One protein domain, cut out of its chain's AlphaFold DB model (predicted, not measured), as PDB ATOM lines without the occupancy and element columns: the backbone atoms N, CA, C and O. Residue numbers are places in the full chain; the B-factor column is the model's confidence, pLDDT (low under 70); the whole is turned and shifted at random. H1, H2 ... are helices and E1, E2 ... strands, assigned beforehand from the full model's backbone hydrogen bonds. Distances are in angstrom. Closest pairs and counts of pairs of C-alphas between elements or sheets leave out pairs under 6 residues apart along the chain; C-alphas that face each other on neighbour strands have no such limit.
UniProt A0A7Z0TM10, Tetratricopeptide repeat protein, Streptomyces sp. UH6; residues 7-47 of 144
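What this domain is: This is residues 7 to 47 of the 144 residues of the protein "Tetratricopeptide repeat protein" of Streptomyces sp. UH6 (UniProt A0A7Z0TM10). A small hairpin of two short strands, E1 and E2, packs by E1 on the early residues of one helix, H1; after H1 the chain folds back along it to a single short turn of helix, H2, which comes near H1. The body is small and loosely joined, with few close contacts between its named parts. The printed part has 41 residues, with two named strands and two named helices in the order E1, E2, H1, H2; the sheet has the order E1 - E2 and is antiparallel. The class is mixed, helices and strands. The whole is compact, with a radius of gyration of the C-alphas of 10.1 A, and the C-alphas span 26 by 25 by 15 A.

Where its parts are: The printed part begins at Ala 7. E1 is residues 11 to 13, Leu 11 to Asp 13, 7.0 A from first to last C-alpha, and begins with C-alpha 11 at (36.770, 40.690, -21.055). E2 is residues 19 to 21, Arg 19 to Leu 21, 6.4 A long. H1, the longest helix, is residues 23 to 34, from C-alpha 23 at (40.932, 45.008, -26.170) to C-alpha 34 at (53.498, 38.639, -17.784), 16.4 A. H2 is residues 43 to 46, 5.8 A long, and ends with C-alpha 46 at (42.146, 35.768, -24.425).

How they stand to each other: E1 and E2 form a hairpin, antiparallel with 131 degrees between their N-to-C directions. N 13 and O 19 are 2.8 A apart and N 21 and O 11 are 2.9 A apart, both within hydrogen-bond range. The C-alphas of residues 12 and 20, which face each other, are 4.5 A apart. E1 and H1 have 3 pairs of C-alphas within 8 A; the closest are those of Leu 11 and Ala 26, 7.3 A apart. H1 and H2 are near each other, with 7 pairs of C-alphas within 10 A, the closest at 8.3 A. E1 and H2 are only just apart, with their closest C-alphas at 8.0 A, and E2 and H2 are apart. In H1 every O i to N i+4 pair is within hydrogen-bond range; H2, with 4 residues, is too short for such a pair, and its 1 pair of O i to N i+3 is within range.

The domain as a whole: The two C-alphas farthest apart are those of Gly 17 and Ala 41, 28.7 A. The C-alphas of Ala 7 and Thr 47, the first and last printed, are 12.5 A apart. The printed part has no cut. The links E1 to E2 and E2 to H1 are tight, and the link H1 to H2, of 8 residues, is short. The mean pLDDT of the printed part is 85.7, and residues 7 to 8 are under 70.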
ATOM      1  N   ALA A   7      33.074  37.523 -31.230       57.69
ATOM      2  CA  ALA A   7      32.324  38.776 -31.307       57.69
ATOM      3  C   ALA A   7      31.387  39.013 -30.101       57.69
ATOM      4  O   ALA A   7      30.847  40.109 -29.950       57.69
ATOM      5  N   ARG A   8      31.190  38.009 -29.234       66.94
ATOM      6  CA  ARG A   8      30.408  38.097 -27.985       66.94
ATOM      7  C   ARG A   8      31.247  37.937 -26.720       66.94
ATOM      8  O   ARG A   8      30.683  37.907 -25.624       66.94
ATOM      9  N   GLN A   9      32.567  37.832 -26.847       78.19
ATOM     10  CA  GLN A   9      33.444  37.709 -25.696       78.19
ATOM     11  C   GLN A   9      33.452  39.005 -24.877       78.19
ATOM     12  O   GLN A   9      33.678  40.094 -25.400       78.19
ATOM     13  N   VAL A  10      33.233  38.873 -23.570       87.38
ATOM     14  CA  VAL A  10      33.365  39.970 -22.612       87.38
ATOM     15  C   VAL A  10      34.633  39.742 -21.804       87.38
ATOM     16  O   VAL A  10      34.770  38.711 -21.144       87.38
ATOM     17  N   LEU A  11      35.553  40.701 -21.858       89.25
ATOM     18  CA  LEU A  11      36.770  40.690 -21.055       89.25
ATOM     19  C   LEU A  11      36.529  41.468 -19.762       89.25
ATOM     20  O   LEU A  11      35.922  42.540 -19.772       89.25
ATOM     21  N   ALA A  12      36.994  40.912 -18.649       92.00
ATOM     22  CA  ALA A  12      36.822  41.490 -17.327       92.00
ATOM     23  C   ALA A  12      38.129  41.413 -16.536       92.00
ATOM     24  O   ALA A  12      38.850  40.421 -16.608       92.00
ATOM     25  N   ASP A  13      38.405  42.462 -15.772       90.25
ATOM     26  CA  ASP A  13      39.585  42.603 -14.933       90.25
ATOM     27  C   ASP A  13      39.440  41.763 -13.651       90.25
ATOM     28  O   ASP A  13      38.618  42.101 -12.788       90.25
ATOM     29  N   PRO A  14      40.219  40.679 -13.475       83.31
ATOM     30  CA  PRO A  14      40.108  39.828 -12.295       83.31
ATOM     31  C   PRO A  14      40.670  40.490 -11.027       83.31
ATOM     32  O   PRO A  14      40.378  40.025  -9.926       83.31
ATOM     33  N   PHE A  15      41.451  41.566 -11.157       84.38
ATOM     34  CA  PHE A  15      42.076  42.274 -10.038       84.38
ATOM     35  C   PHE A  15      41.305  43.539  -9.644       84.38
ATOM     36  O   PHE A  15      41.405  43.986  -8.503       84.38
ATOM     37  N   ALA A  16      40.478  44.074 -10.547       89.00
ATOM     38  CA  ALA A  16      39.609  45.227 -10.307       89.00
ATOM     39  C   ALA A  16      38.117  44.852 -10.217       89.00
ATOM     40  O   ALA A  16      37.250  45.574 -10.714       89.00
ATOM     41  N   GLY A  17      37.801  43.709  -9.597       87.62
ATOM     42  CA  GLY A  17      36.422  43.325  -9.270       87.62
ATOM     43  C   GLY A  17      35.526  43.019 -10.475       87.62
ATOM     44  O   GLY A  17      34.310  43.171 -10.381       87.62
ATOM     45  N   GLY A  18      36.101  42.606 -11.605       90.62
ATOM     46  CA  GLY A  18      35.356  42.262 -12.816       90.62
ATOM     47  C   GLY A  18      35.003  43.459 -13.701       90.62
ATOM     48  O   GLY A  18      34.093  43.355 -14.524       90.62
ATOM     49  N   ARG A  19      35.697  44.595 -13.548       93.50
ATOM     50  CA  ARG A  19      35.563  45.753 -14.446       93.50
ATOM     51  C   ARG A  19      35.724  45.319 -15.905       93.50
ATOM     52  O   ARG A  19      36.673  44.612 -16.225       93.50
ATOM     53  N   LEU A  20      34.828  45.767 -16.785       93.50
ATOM     54  CA  LEU A  20      34.906  45.459 -18.214       93.50
ATOM     55  C   LEU A  20      36.176  46.050 -18.837       93.50
ATOM     56  O   LEU A  20      36.509  47.209 -18.581       93.50
ATOM     57  N   LEU A  21      36.848  45.251 -19.660       91.56
ATOM     58  CA  LEU A  21      38.061  45.625 -20.376       91.56
ATOM     59  C   LEU A  21      37.759  45.813 -21.862       91.56
ATOM     60  O   LEU A  21      37.066  44.999 -22.476       91.56
ATOM     61  N   THR A  22      38.317  46.869 -22.452       90.12
ATOM     62  CA  THR A  22      38.492  46.936 -23.907       90.12
ATOM     63  C   THR A  22      39.639  46.016 -24.341       90.12
ATOM     64  O   THR A  22      40.414  45.546 -23.508       90.12
ATOM     65  N   GLY A  23      39.788  45.772 -25.649       86.19
ATOM     66  CA  GLY A  23      40.932  45.008 -26.170       86.19
ATOM     67  C   GLY A  23      42.277  45.613 -25.753       86.19
ATOM     68  O   GLY A  23      43.130  44.905 -25.233       86.19
ATOM     69  N   ALA A  24      42.413  46.939 -25.855       88.38
ATOM     70  CA  ALA A  24      43.623  47.652 -25.444       88.38
ATOM     71  C   ALA A  24      43.885  47.557 -23.929       88.38
ATOM     72  O   ALA A  24      45.027  47.367 -23.517       88.38
ATOM     73  N   ASP A  25      42.839  47.635 -23.093       90.94
ATOM     74  CA  ASP A  25      43.006  47.446 -21.645       90.94
ATOM     75  C   ASP A  25      43.483  46.020 -21.323       90.94
ATOM     76  O   ASP A  25      44.307  45.823 -20.432       90.94
ATOM     77  N   ALA A  26      42.976  45.020 -22.050       89.38
ATOM     78  CA  ALA A  26      43.368  43.629 -21.871       89.38
ATOM     79  C   ALA A  26      44.807  43.362 -22.343       89.38
ATOM     80  O   ALA A  26      45.540  42.645 -21.665       89.38
ATOM     81  N   GLU A  27      45.234  43.952 -23.466       89.94
ATOM     82  CA  GLU A  27      46.631  43.915 -23.926       89.94
ATOM     83  C   GLU A  27      47.585  44.484 -22.874       89.94
ATOM     84  O   GLU A  27      48.591  43.850 -22.540       89.94
ATOM     85  N   LEU A  28      47.241  45.646 -22.313       91.50
ATOM     86  CA  LEU A  28      48.044  46.289 -21.281       91.50
ATOM     87  C   LEU A  28      48.115  45.429 -20.014       91.50
ATOM     88  O   LEU A  28      49.205  45.198 -19.497       91.50
ATOM     89  N   LEU A  29      46.983  44.881 -19.558       89.44
ATOM     90  CA  LEU A  29      46.942  44.014 -18.378       89.44
ATOM     91  C   LEU A  29      47.805  42.749 -18.550       89.44
ATOM     92  O   LEU A  29      48.495  42.335 -17.613       89.44
ATOM     93  N   VAL A  30      47.789  42.131 -19.737       88.50
ATOM     94  CA  VAL A  30      48.642  40.972 -20.055       88.50
ATOM     95  C   VAL A  30      50.119  41.356 -20.008       88.50
ATOM     96  O   VAL A  30      50.910  40.641 -19.383       88.50
ATOM     97  N   LEU A  31      50.487  42.479 -20.627       90.88
ATOM     98  CA  LEU A  31      51.860  42.978 -20.629       90.88
ATOM     99  C   LEU A  31      52.350  43.262 -19.206       90.88
ATOM    100  O   LEU A  31      53.434  42.822 -18.835       90.88
ATOM    101  N   GLU A  32      51.547  43.942 -18.390       90.25
ATOM    102  CA  GLU A  32      51.898  44.267 -17.005       90.25
ATOM    103  C   GLU A  32      52.038  43.013 -16.131       90.25
ATOM    104  O   GLU A  32      52.921  42.945 -15.277       90.25
ATOM    105  N   THR A  33      51.199  41.999 -16.359       86.19
ATOM    106  CA  THR A  33      51.193  40.771 -15.550       86.19
ATOM    107  C   THR A  33      52.298  39.792 -15.950       86.19
ATOM    108  O   THR A  33      52.866  39.115 -15.094       86.19
ATOM    109  N   THR A  34      52.580  39.663 -17.249       85.06
ATOM    110  CA  THR A  34      53.498  38.639 -17.784       85.06
ATOM    111  C   THR A  34      54.851  39.201 -18.221       85.06
ATOM    112  O   THR A  34      55.773  38.434 -18.496       85.06
ATOM    113  N   GLY A  35      54.981  40.526 -18.319       89.50
ATOM    114  CA  GLY A  35      56.146  41.204 -18.886       89.50
ATOM    115  C   GLY A  35      56.259  41.091 -20.410       89.50
ATOM    116  O   GLY A  35      57.231  41.585 -20.976       89.50
ATOM    117  N   THR A  36      55.296  40.448 -21.080       88.06
ATOM    118  CA  THR A  36      55.307  40.209 -22.529       88.06
ATOM    119  C   THR A  36      53.991  40.673 -23.143       88.06
ATOM    120  O   THR A  36      52.917  40.338 -22.647       88.06
ATOM    121  N   ALA A  37      54.064  41.461 -24.218       86.19
ATOM    122  CA  ALA A  37      52.871  41.877 -24.946       86.19
ATOM    123  C   ALA A  37      52.251  40.664 -25.663       86.19
ATOM    124  O   ALA A  37      52.998  39.826 -26.175       86.19
ATOM    125  N   PRO A  38      50.914  40.551 -25.711       85.50
ATOM    126  CA  PRO A  38      50.262  39.476 -26.446       85.50
ATOM    127  C   PRO A  38      50.566  39.572 -27.945       85.50
ATOM    128  O   PRO A  38      50.605  40.666 -28.509       85.50
ATOM    129  N   ASP A  39      50.786  38.424 -28.588       85.44
ATOM    130  CA  ASP A  39      50.978  38.354 -30.037       85.44
ATOM    131  C   ASP A  39      49.628  38.588 -30.738       85.44
ATOM    132  O   ASP A  39      48.699  37.803 -30.535       85.44
ATOM    133  N   PRO A  40      49.487  39.621 -31.590       78.50
ATOM    134  CA  PRO A  40      48.248  39.863 -32.328       78.50
ATOM    135  C   PRO A  40      47.845  38.697 -33.242       78.50
ATOM    136  O   PRO A  40      46.673  38.576 -33.601       78.50
ATOM    137  N   ALA A  41      48.802  37.857 -33.649       80.88
ATOM    138  CA  ALA A  41      48.558  36.668 -34.458       80.88
ATOM    139  C   ALA A  41      48.114  35.446 -33.631       80.88
ATOM    140  O   ALA A  41      47.652  34.466 -34.218       80.88
ATOM    141  N   ASP A  42      48.208  35.503 -32.296       79.94
ATOM    142  CA  ASP A  42      47.796  34.436 -31.384       79.94
ATOM    143  C   ASP A  42      46.745  34.928 -30.362       79.94
ATOM    144  O   ASP A  42      47.075  35.373 -29.259       79.94
ATOM    145  N   PRO A  43      45.441  34.801 -30.676       74.31
ATOM    146  CA  PRO A  43      44.370  35.211 -29.772       74.31
ATOM    147  C   PRO A  43      44.171  34.247 -28.587       74.31
ATOM    148  O   PRO A  43      43.259  34.451 -27.779       74.31
ATOM    149  N   SER A  44      44.986  33.190 -28.455       80.31
ATOM    150  CA  SER A  44      44.842  32.190 -27.388       80.31
ATOM    151  C   SER A  44      44.946  32.795 -25.987       80.31
ATOM    152  O   SER A  44      44.285  32.315 -25.068       80.31
ATOM    153  N   VAL A  45      45.674  33.905 -25.839       82.19
ATOM    154  CA  VAL A  45      45.825  34.650 -24.579       82.19
ATOM    155  C   VAL A  45      44.496  35.142 -23.995       82.19
ATOM    156  O   VAL A  45      44.371  35.288 -22.778       82.19
ATOM    157  N   TYR A  46      43.487  35.359 -24.842       83.81
ATOM    158  CA  TYR A  46      42.146  35.768 -24.425       83.81
ATOM    159  C   TYR A  46      41.183  34.591 -24.303       83.81
ATOM    160  O   TYR A  46      40.075  34.763 -23.804       83.81
ATOM    161  N   THR A  47      41.566  33.393 -24.736       85.62
ATOM    162  CA  THR A  47      40.686  32.227 -24.653       85.62
ATOM    163  C   THR A  47      40.481  31.837 -23.186       85.62
ATOM    164  O   THR A  47      41.462  31.699 -22.449       85.62
TER     165      THR A  47